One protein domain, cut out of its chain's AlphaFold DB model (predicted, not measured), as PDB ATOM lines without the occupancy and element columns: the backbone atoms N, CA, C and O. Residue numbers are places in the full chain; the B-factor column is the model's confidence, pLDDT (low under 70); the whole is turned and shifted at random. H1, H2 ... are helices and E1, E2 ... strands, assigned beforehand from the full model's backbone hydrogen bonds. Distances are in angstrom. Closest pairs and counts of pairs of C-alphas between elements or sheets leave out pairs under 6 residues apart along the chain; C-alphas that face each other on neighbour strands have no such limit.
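AT A GLANCE: This is residues 101 to 176 of the 656 residues of the protein "TSPc domain-containing protein" of Streblomastix strix (UniProt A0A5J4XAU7). A small three-stranded sheet, E1 E2 E3, makes one arm of a three-armed shape; E3 bends into E4, which pairs with E6 near the middle, and from this short pair a loop with E5 goes out and folds back on one side, while H1 leads away to H2 on another. H2 crosses the far part of H1, and the turn between E1 and E2, residues 105 to 110, sticks out from the sheet. The printed part has 76 residues, with six named strands and then two named helices, E1 E2 E3 E4 E5 E6 H1 H2, of mixed class; the sheets, E1 - E2 - E3 and E4 - E6, are antiparallel. The whole is only just loose, close to compact, with a radius of gyration of the C-alphas of 14.0 A and spans of 39 by 31 by 28 A.

HOW THE PARTS SIT: Start at E2, residues 111 to 117, the inner strand of a meander, each strand the antiparallel neighbour of the one before. E1, residues 101 to 104, forms a hairpin with it, with N 103 and O 112 at 2.8 A. On the other side E3, residues 120 to 124, forms a second hairpin with E2, with N 124 and O 113 at 2.7 A. Follow E3 past Asp 125 and it runs on into E4, residues 126 to 128, at 73 degrees. Beside E4 look for its antiparallel neighbour E6, residues 147 to 149, with N 127 and O 148 at 2.9 A. E5, residues 139 to 143, pairs with no named strand and is apart from E4. H1, residues 150 to 161, only grazes the three-stranded sheet with residues 150 to 151; the closest C-alphas of E2 and H1, Ile 113 and Ala 150, are 6.8 A apart. H2, residues 168 to 175, touches H1 at its residues 154 to 159 alone, about perpendicular at 88 degrees, with the closest C-alphas, Ala 158 and Arg 171, 5.6 A apart. In H2 every O i to N i+4 pair is within hydrogen-bond range, in H1 7 of 8.

IN THESE COORDINATES: Find C-alpha 101 at (44.688, -34.940, 29.094), where E1 begins. E2 measures 19.6 A from first to last C-alpha and E3 12.5 A. Find C-alpha 150 at (34.165, -38.229, 31.000); from there H1 runs 16.2 A. H2, 10.5 A long, ends at C-alpha 175, (40.218, -27.955, 36.635).

THE WHOLE: The two C-alphas farthest apart, those of Asp 138 and Lys 166, are 39.7 A apart. The printed part has no cut, and no link is long. The mean pLDDT of the printed part is 73.1; look for values under 70 at residues 101 to 102, 155 and 158 to 176.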
ATOM      1  N   THR A 101      44.466 -35.709  30.317       68.06
ATOM      2  CA  THR A 101      44.688 -34.940  29.094       68.06
ATOM      3  C   THR A 101      43.434 -35.046  28.242       68.06
ATOM      4  O   THR A 101      42.892 -36.134  28.070       68.06
ATOM      5  N   VAL A 102      42.932 -33.924  27.733       68.44
ATOM      6  CA  VAL A 102      41.818 -33.924  26.777       68.44
ATOM      7  C   VAL A 102      42.413 -33.861  25.378       68.44
ATOM      8  O   VAL A 102      43.089 -32.889  25.060       68.44
ATOM      9  N   ASN A 103      42.143 -34.865  24.547       73.38
ATOM     10  CA  ASN A 103      42.587 -34.901  23.154       73.38
ATOM     11  C   ASN A 103      41.389 -34.735  22.219       73.38
ATOM     12  O   ASN A 103      40.303 -35.253  22.497       73.38
ATOM     13  N   GLN A 104      41.600 -34.072  21.085       74.31
ATOM     14  CA  GLN A 104      40.623 -33.997  20.003       74.31
ATOM     15  C   GLN A 104      41.049 -34.909  18.853       74.31
ATOM     16  O   GLN A 104      42.188 -34.872  18.398       74.31
ATOM     17  N   ASN A 105      40.129 -35.734  18.367       73.25
ATOM     18  CA  ASN A 105      40.344 -36.546  17.181       73.25
ATOM     19  C   ASN A 105      40.303 -35.652  15.933       73.25
ATOM     20  O   ASN A 105      39.318 -34.958  15.678       73.25
ATOM     21  N   GLU A 106      41.368 -35.684  15.132       70.88
ATOM     22  CA  GLU A 106      41.512 -34.841  13.942       70.88
ATOM     23  C   GLU A 106      40.395 -35.042  12.909       70.88
ATOM     24  O   GLU A 106      40.022 -34.089  12.222       70.88
ATOM     25  N   THR A 107      39.858 -36.265  12.810       76.19
ATOM     26  CA  THR A 107      38.934 -36.664  11.737       76.19
ATOM     27  C   THR A 107      37.503 -36.208  12.000       76.19
ATOM     28  O   THR A 107      36.856 -35.663  11.110       76.19
ATOM     29  N   ASP A 108      36.992 -36.448  13.207       78.00
ATOM     30  CA  ASP A 108      35.587 -36.208  13.558       78.00
ATOM     31  C   ASP A 108      35.398 -35.080  14.581       78.00
ATOM     32  O   ASP A 108      34.265 -34.767  14.948       78.00
ATOM     33  N   LYS A 109      36.499 -34.466  15.035       73.12
ATOM     34  CA  LYS A 109      36.529 -33.421  16.068       73.12
ATOM     35  C   LYS A 109      35.925 -33.857  17.407       73.12
ATOM     36  O   LYS A 109      35.645 -33.013  18.258       73.12
ATOM     37  N   SER A 110      35.739 -35.164  17.615       75.50
ATOM     38  CA  SER A 110      35.310 -35.725  18.892       75.50
ATOM     39  C   SER A 110      36.426 -35.614  19.924       75.50
ATOM     40  O   SER A 110      37.610 -35.563  19.595       75.50
ATOM     41  N   PHE A 111      36.042 -35.570  21.192       73.25
ATOM     42  CA  PHE A 111      36.976 -35.400  22.290       73.25
ATOM     43  C   PHE A 111      37.088 -36.703  23.072       73.25
ATOM     44  O   PHE A 111      36.075 -37.335  23.379       73.25
ATOM     45  N   ASN A 112      38.306 -37.075  23.446       81.38
ATOM     46  CA  ASN A 112      38.554 -38.150  24.391       81.38
ATOM     47  C   ASN A 112      39.419 -37.646  25.547       81.38
ATOM     48  O   ASN A 112      40.137 -36.657  25.426       81.38
ATOM     49  N   ILE A 113      39.316 -38.312  26.688       77.12
ATOM     50  CA  ILE A 113      40.151 -38.013  27.844       77.12
ATOM     51  C   ILE A 113      41.132 -39.156  27.992       77.12
ATOM     52  O   ILE A 113      40.707 -40.305  28.044       77.12
ATOM     53  N   THR A 114      42.423 -38.867  28.074       79.81
ATOM     54  CA  THR A 114      43.442 -39.856  28.403       79.81
ATOM     55  C   THR A 114      43.977 -39.640  29.808       79.81
ATOM     56  O   THR A 114      44.060 -38.521  30.308       79.81
ATOM     57  N   ILE A 115      44.329 -40.735  30.474       78.25
ATOM     58  CA  ILE A 115      45.093 -40.714  31.720       78.25
ATOM     59  C   ILE A 115      46.341 -41.545  31.504       78.25
ATOM     60  O   ILE A 115      46.255 -42.697  31.072       78.25
ATOM     61  N   LYS A 116      47.491 -40.984  31.868       77.44
ATOM     62  CA  LYS A 116      48.759 -41.701  31.815       77.44
ATOM     63  C   LYS A 116      48.967 -42.505  33.094       77.44
ATOM     64  O   LYS A 116      48.933 -41.968  34.201       77.44
ATOM     65  N   SER A 117      49.201 -43.808  32.961       79.12
ATOM     66  CA  SER A 117      49.592 -44.675  34.077       79.12
ATOM     67  C   SER A 117      50.662 -45.665  33.624       79.12
ATOM     68  O   SER A 117      50.430 -46.448  32.707       79.12
ATOM     69  N   ASN A 118      51.835 -45.632  34.270       78.94
ATOM     70  CA  ASN A 118      53.003 -46.457  33.923       78.94
ATOM     71  C   ASN A 118      53.353 -46.392  32.422       78.94
ATOM     72  O   ASN A 118      53.450 -47.425  31.762       78.94
ATOM     73  N   ASP A 119      53.459 -45.175  31.880       78.62
ATOM     74  CA  ASP A 119      53.766 -44.898  30.465       78.62
ATOM     75  C   ASP A 119      52.751 -45.421  29.438       78.62
ATOM     76  O   ASP A 119      53.001 -45.369  28.239       78.62
ATOM     77  N   THR A 120      51.587 -45.891  29.891       76.31
ATOM     78  CA  THR A 120      50.467 -46.259  29.021       76.31
ATOM     79  C   THR A 120      49.365 -45.215  29.142       76.31
ATOM     80  O   THR A 120      48.949 -44.885  30.257       76.31
ATOM     81  N   ASP A 121      48.877 -44.730  28.003       79.19
ATOM     82  CA  ASP A 121      47.737 -43.820  27.941       79.19
ATOM     83  C   ASP A 121      46.434 -44.620  27.870       79.19
ATOM     84  O   ASP A 121      46.243 -45.476  27.004       79.19
ATOM     85  N   TYR A 122      45.523 -44.349  28.803       80.12
ATOM     86  CA  TYR A 122      44.213 -44.991  28.875       80.12
ATOM     87  C   TYR A 122      43.132 -44.001  28.483       80.12
ATOM     88  O   TYR A 122      43.022 -42.952  29.113       80.12
ATOM     89  N   ILE A 123      42.293 -44.357  27.510       82.94
ATOM     90  CA  ILE A 123      41.107 -43.568  27.170       82.94
ATOM     91  C   ILE A 123      40.038 -43.766  28.250       82.94
ATOM     92  O   ILE A 123      39.632 -44.887  28.561       82.94
ATOM     93  N   VAL A 124      39.566 -42.660  28.808       82.50
ATOM     94  CA  VAL A 124      38.508 -42.583  29.807       82.50
ATOM     95  C   VAL A 124      37.210 -42.209  29.104       82.50
ATOM     96  O   VAL A 124      36.991 -41.058  28.742       82.50
ATOM     97  N   ASP A 125      36.337 -43.196  28.926       84.06
ATOM     98  CA  ASP A 125      35.014 -42.997  28.319       84.06
ATOM     99  C   ASP A 125      34.025 -42.357  29.312       84.06
ATOM    100  O   ASP A 125      33.304 -41.411  28.993       84.06
ATOM    101  N   LYS A 126      34.011 -42.843  30.561       85.38
ATOM    102  CA  LYS A 126      33.031 -42.453  31.588       85.38
ATOM    103  C   LYS A 126      33.673 -42.243  32.951       85.38
ATOM    104  O   LYS A 126      34.611 -42.946  33.321       85.38
ATOM    105  N   ILE A 127      33.101 -41.328  33.729       82.56
ATOM    106  CA  ILE A 127      33.494 -41.039  35.111       82.56
ATOM    107  C   ILE A 127      32.242 -41.033  35.990       82.56
ATOM    108  O   ILE A 127      31.235 -40.403  35.661       82.56
ATOM    109  N   ASN A 128      32.305 -41.718  37.135       84.62
ATOM    110  CA  ASN A 128      31.282 -41.609  38.170       84.62
ATOM    111  C   ASN A 128      31.677 -40.557  39.210       84.62
ATOM    112  O   ASN A 128      32.558 -40.781  40.044       84.62
ATOM    113  N   LYS A 129      30.974 -39.422  39.202       75.88
ATOM    114  CA  LYS A 129      31.257 -38.275  40.077       75.88
ATOM    115  C   LYS A 129      30.962 -38.547  41.560       75.88
ATOM    116  O   LYS A 129      31.419 -37.821  42.434       75.88
ATOM    117  N   LYS A 130      30.212 -39.615  41.872       75.12
ATOM    118  CA  LYS A 130      29.918 -40.055  43.250       75.12
ATOM    119  C   LYS A 130      30.953 -41.054  43.786       75.12
ATOM    120  O   LYS A 130      30.758 -41.580  44.881       75.12
ATOM    121  N   GLY A 131      32.007 -41.358  43.023       73.12
ATOM    122  CA  GLY A 131      33.029 -42.338  43.398       73.12
ATOM    123  C   GLY A 131      32.550 -43.794  43.356       73.12
ATOM    124  O   GLY A 131      33.213 -44.678  43.899       73.12
ATOM    125  N   LYS A 132      31.401 -44.082  42.731       76.62
ATOM    126  CA  LYS A 132      30.895 -45.456  42.562       76.62
ATOM    127  C   LYS A 132      31.508 -46.129  41.321       76.62
ATOM    128  O   LYS A 132      32.032 -45.429  40.459       76.62
ATOM    129  N   PRO A 133      31.444 -47.469  41.191       79.12
ATOM    130  CA  PRO A 133      31.771 -48.142  39.932       79.12
ATOM    131  C   PRO A 133      30.937 -47.592  38.762       79.12
ATOM    132  O   PRO A 133      29.820 -47.129  38.976       79.12
ATOM    133  N   ILE A 134      31.449 -47.657  37.529       83.38
ATOM    134  CA  ILE A 134      30.737 -47.171  36.328       83.38
ATOM    135  C   ILE A 134      29.441 -47.954  36.095       83.38
ATOM    136  O   ILE A 134      28.395 -47.347  35.861       83.38
ATOM    137  N   TYR A 135      29.512 -49.280  36.215       87.25
ATOM    138  CA  TYR A 135      28.388 -50.200  36.060       87.25
ATOM    139  C   TYR A 135      27.913 -50.720  37.413       87.25
ATOM    140  O   TYR A 135      28.710 -50.844  38.347       87.25
ATOM    141  N   ASP A 136      26.622 -51.013  37.516       82.50
ATOM    142  CA  ASP A 136      26.057 -51.678  38.685       82.50
ATOM    143  C   ASP A 136      26.714 -53.066  38.846       82.50
ATOM    144  O   ASP A 136      26.719 -53.844  37.886       82.50
ATOM    145  N   PRO A 137      27.308 -53.395  40.011       82.25
ATOM    146  CA  PRO A 137      27.884 -54.719  40.243       82.25
ATOM    147  C   PRO A 137      26.859 -55.855  40.096       82.25
ATOM    148  O   PRO A 137      27.251 -56.959  39.721       82.25
ATOM    149  N   ASP A 138      25.573 -55.586  40.335       88.06
ATOM    150  CA  ASP A 138      24.492 -56.568  40.201       88.06
ATOM    151  C   ASP A 138      23.953 -56.647  38.761       88.06
ATOM    152  O   ASP A 138      23.301 -57.621  38.380       88.06
ATOM    153  N   ASN A 139      24.243 -55.639  37.931       87.88
ATOM    154  CA  ASN A 139      23.863 -55.606  36.525       87.88
ATOM    155  C   ASN A 139      24.871 -54.803  35.690       87.88
ATOM    156  O   ASN A 139      24.716 -53.596  35.471       87.88
ATOM    157  N   SER A 140      25.850 -55.511  35.121       80.81
ATOM    158  CA  SER A 140      26.936 -54.935  34.320       80.81
ATOM    159  C   SER A 140      26.484 -54.209  33.046       80.81
ATOM    160  O   SER A 140      27.295 -53.539  32.415       80.81
ATOM    161  N   SER A 141      25.216 -54.349  32.639       85.44
ATOM    162  CA  SER A 141      24.635 -53.594  31.517       85.44
ATOM    163  C   SER A 141      24.067 -52.235  31.936       85.44
ATOM    164  O   SER A 141      23.887 -51.354  31.097       85.44
ATOM    165  N   SER A 142      23.806 -52.041  33.231       88.19
ATOM    166  CA  SER A 142      23.253 -50.801  33.768       88.19
ATOM    167  C   SER A 142      24.348 -49.901  34.328       88.19
ATOM    168  O   SER A 142      25.252 -50.338  35.040       88.19
ATOM    169  N   ILE A 143      24.275 -48.623  33.975       89.31
ATOM    170  CA  ILE A 143      25.209 -47.596  34.420       89.31
ATOM    171  C   ILE A 143      24.759 -47.084  35.795       89.31
ATOM    172  O   ILE A 143      23.590 -46.753  35.992       89.31
ATOM    173  N   ASN A 144      25.688 -46.982  36.745       86.62
ATOM    174  CA  ASN A 144      25.392 -46.469  38.081       86.62
ATOM    175  C   ASN A 144      25.003 -44.984  38.060       86.62
ATOM    176  O   ASN A 144      25.564 -44.173  37.325       86.62
ATOM    177  N   ASN A 145      24.097 -44.599  38.964       85.69
ATOM    178  CA  ASN A 145      23.720 -43.198  39.159       85.69
ATOM    179  C   ASN A 145      24.960 -42.333  39.481       85.69
ATOM    180  O   ASN A 145      25.730 -42.643  40.396       85.69
ATOM    181  N   GLY A 146      25.117 -41.226  38.753       80.12
ATOM    182  CA  GLY A 146      26.253 -40.310  38.858       80.12
ATOM    183  C   GLY A 146      27.397 -40.602  37.886       80.12
ATOM    184  O   GLY A 146      28.406 -39.903  37.956       80.12
ATOM    185  N   THR A 147      27.256 -41.606  37.017       84.56
ATOM    186  CA  THR A 147      28.159 -41.856  35.889       84.56
ATOM    187  C   THR A 147      27.740 -41.029  34.678       84.56
ATOM    188  O   THR A 147      26.595 -41.112  34.243       84.56
ATOM    189  N   TYR A 148      28.693 -40.300  34.107       83.56
ATOM    190  CA  TYR A 148      28.524 -39.511  32.886       83.56
ATOM    191  C   TYR A 148      29.690 -39.793  31.925       83.56
ATOM    192  O   TYR A 148      30.722 -40.312  32.376       83.56
ATOM    193  N   PRO A 149      29.565 -39.458  30.625       87.81
ATOM    194  CA  PRO A 149      30.721 -39.299  29.746       87.81
ATOM    195  C   PRO A 149      31.803 -38.451  30.420       87.81
ATOM    196  O   PRO A 149      31.487 -37.519  31.161       87.81
ATOM    197  N   ALA A 150      33.074 -38.777  30.200       80.50
ATOM    198  CA  ALA A 150      34.165 -38.229  31.000       80.50
ATOM    199  C   ALA A 150      34.216 -36.685  30.986       80.50
ATOM    200  O   ALA A 150      34.292 -36.073  32.049       80.50
ATOM    201  N   LEU A 151      34.059 -36.049  29.818       75.25
ATOM    202  CA  LEU A 151      33.994 -34.583  29.711       75.25
ATOM    203  C   LEU A 151      32.798 -33.975  30.445       75.25
ATOM    204  O   LEU A 151      32.947 -32.980  31.149       75.25
ATOM    205  N   GLU A 152      31.619 -34.582  30.306       80.75
ATOM    206  CA  GLU A 152      30.412 -34.133  31.001       80.75
ATOM    207  C   GLU A 152      30.578 -34.261  32.523       80.75
ATOM    208  O   GLU A 152      30.182 -33.374  33.276       80.75
ATOM    209  N   ALA A 153      31.206 -35.341  32.995       76.44
ATOM    210  CA  ALA A 153      31.479 -35.542  34.410       76.44
ATOM    211  C   ALA A 153      32.416 -34.467  34.981       76.44
ATOM    212  O   ALA A 153      32.143 -33.969  36.074       76.44
ATOM    213  N   ILE A 154      33.485 -34.102  34.254       70.88
ATOM    214  CA  ILE A 154      34.422 -33.040  34.659       70.88
ATOM    215  C   ILE A 154      33.724 -31.683  34.639       70.88
ATOM    216  O   ILE A 154      33.817 -30.958  35.624       70.88
ATOM    217  N   ALA A 155      32.958 -31.372  33.588       69.88
ATOM    218  CA  ALA A 155      32.173 -30.141  33.499       69.88
ATOM    219  C   ALA A 155      31.217 -29.996  34.699       69.88
ATOM    220  O   ALA A 155      31.269 -29.013  35.435       69.88
ATOM    221  N   ARG A 156      30.423 -31.037  34.985       74.31
ATOM    222  CA  ARG A 156      29.505 -31.062  36.137       74.31
ATOM    223  C   ARG A 156      30.222 -31.052  37.489       74.31
ATOM    224  O   ARG A 156      29.594 -30.735  38.496       74.31
ATOM    225  N   TRP A 157      31.464 -31.523  37.563       73.94
ATOM    226  CA  TRP A 157      32.283 -31.436  38.774       73.94
ATOM    227  C   TRP A 157      32.811 -30.016  38.966       73.94
ATOM    228  O   TRP A 157      32.688 -29.468  40.058       73.94
ATOM    229  N   ALA A 158      33.304 -29.393  37.896       63.69
ATOM    230  CA  ALA A 158      33.766 -28.015  37.898       63.69
ATOM    231  C   ALA A 158      32.638 -27.052  38.304       63.69
ATOM    232  O   ALA A 158      32.853 -26.169  39.128       63.69
ATOM    233  N   ASP A 159      31.414 -27.276  37.819       62.75
ATOM    234  CA  ASP A 159      30.251 -26.468  38.199       62.75
ATOM    235  C   ASP A 159      29.876 -26.578  39.687       62.75
ATOM    236  O   ASP A 159      29.386 -25.608  40.267       62.75
ATOM    237  N   GLU A 160      30.090 -27.746  40.302       67.94
ATOM    238  CA  GLU A 160      29.753 -28.002  41.708       67.94
ATOM    239  C   GLU A 160      30.857 -27.573  42.680       67.94
ATOM    240  O   GLU A 160      30.551 -27.121  43.783       67.94
ATOM    241  N   GLU A 161      32.127 -27.718  42.295       59.75
ATOM    242  CA  GLU A 161      33.262 -27.632  43.225       59.75
ATOM    243  C   GLU A 161      34.211 -26.451  42.930       59.75
ATOM    244  O   GLU A 161      34.967 -26.049  43.816       59.75
ATOM    245  N   VAL A 162      34.171 -25.843  41.734       55.00
ATOM    246  CA  VAL A 162      34.993 -24.669  41.375       55.00
ATOM    247  C   VAL A 162      34.135 -23.405  41.454       55.00
ATOM    248  O   VAL A 162      33.505 -22.980  40.490       55.00
ATOM    249  N   SER A 163      34.105 -22.772  42.626       53.06
ATOM    250  CA  SER A 163      33.239 -21.612  42.894       53.06
ATOM    251  C   SER A 163      33.791 -20.266  42.406       53.06
ATOM    252  O   SER A 163      33.139 -19.244  42.595       53.06
ATOM    253  N   ILE A 164      35.009 -20.234  41.853       44.75
ATOM    254  CA  ILE A 164      35.744 -18.978  41.624       44.75
ATOM    255  C   ILE A 164      35.371 -18.259  40.320       44.75
ATOM    256  O   ILE A 164      35.543 -17.046  40.245       44.75
ATOM    257  N   SER A 165      34.838 -18.970  39.316       48.47
ATOM    258  CA  SER A 165      34.479 -18.390  38.013       48.47
ATOM    259  C   SER A 165      33.009 -18.592  37.670       48.47
ATOM    260  O   SER A 165      32.450 -19.663  37.899       48.47
ATOM    261  N   LYS A 166      32.400 -17.565  37.065       52.56
ATOM    262  CA  LYS A 166      31.058 -17.633  36.467       52.56
ATOM    263  C   LYS A 166      31.077 -18.238  35.059       52.56
ATOM    264  O   LYS A 166      30.035 -18.682  34.591       52.56
ATOM    265  N   ASN A 167      32.247 -18.291  34.412       54.41
ATOM    266  CA  ASN A 167      32.422 -18.888  33.094       54.41
ATOM    267  C   ASN A 167      32.682 -20.404  33.235       54.41
ATOM    268  O   ASN A 167      33.720 -20.806  33.773       54.41
ATOM    269  N   PRO A 168      31.773 -21.267  32.753       50.41
ATOM    270  CA  PRO A 168      31.927 -22.716  32.862       50.41
ATOM    271  C   PRO A 168      33.106 -23.258  32.048       50.41
ATOM    272  O   PRO A 168      33.736 -24.223  32.478       50.41
ATOM    273  N   ILE A 169      33.475 -22.605  30.940       53.78
ATOM    274  CA  ILE A 169      34.665 -22.946  30.143       53.78
ATOM    275  C   ILE A 169      35.925 -22.647  30.951       53.78
ATOM    276  O   ILE A 169      36.844 -23.454  31.016       53.78
ATOM    277  N   THR A 170      35.944 -21.534  31.673       53.75
ATOM    278  CA  THR A 170      37.059 -21.218  32.558       53.75
ATOM    279  C   THR A 170      37.154 -22.151  33.758       53.75
ATOM    280  O   THR A 170      38.256 -22.534  34.140       53.75
ATOM    281  N   ARG A 171      36.027 -22.548  34.366       62.00
ATOM    282  CA  ARG A 171      36.036 -23.558  35.440       62.00
ATOM    283  C   ARG A 171      36.591 -24.887  34.939       62.00
ATOM    284  O   ARG A 171      37.374 -25.517  35.647       62.00
ATOM    285  N   MET A 172      36.231 -25.267  33.714       50.62
ATOM    286  CA  MET A 172      36.802 -26.418  33.021       50.62
ATOM    287  C   MET A 172      38.316 -26.249  32.829       50.62
ATOM    288  O   MET A 172      39.074 -27.123  33.229       50.62
ATOM    289  N   ASN A 173      38.773 -25.104  32.314       53.09
ATOM    290  CA  ASN A 173      40.198 -24.813  32.121       53.09
ATOM    291  C   ASN A 173      40.982 -24.831  33.446       53.09
ATOM    292  O   ASN A 173      42.080 -25.372  33.506       53.09
ATOM    293  N   TYR A 174      40.412 -24.299  34.532       55.41
ATOM    294  CA  TYR A 174      41.040 -24.282  35.856       55.41
ATOM    295  C   TYR A 174      41.151 -25.684  36.468       55.41
ATOM    296  O   TYR A 174      42.159 -26.008  37.087       55.41
ATOM    297  N   ALA A 175      40.148 -26.543  36.256       49.19
ATOM    298  CA  ALA A 175      40.218 -27.955  36.635       49.19
ATOM    299  C   ALA A 175      41.317 -28.725  35.876       49.19
ATOM    300  O   ALA A 175      41.716 -29.803  36.315       49.19
ATOM    301  N   LEU A 176      41.796 -28.177  34.756       45.22
ATOM    302  CA  LEU A 176      42.781 -28.789  33.872       45.22
ATOM    303  C   LEU A 176      44.216 -28.248  34.059       45.22
ATOM    304  O   LEU A 176      45.120 -28.768  33.417       45.22
TER     305      LEU A 176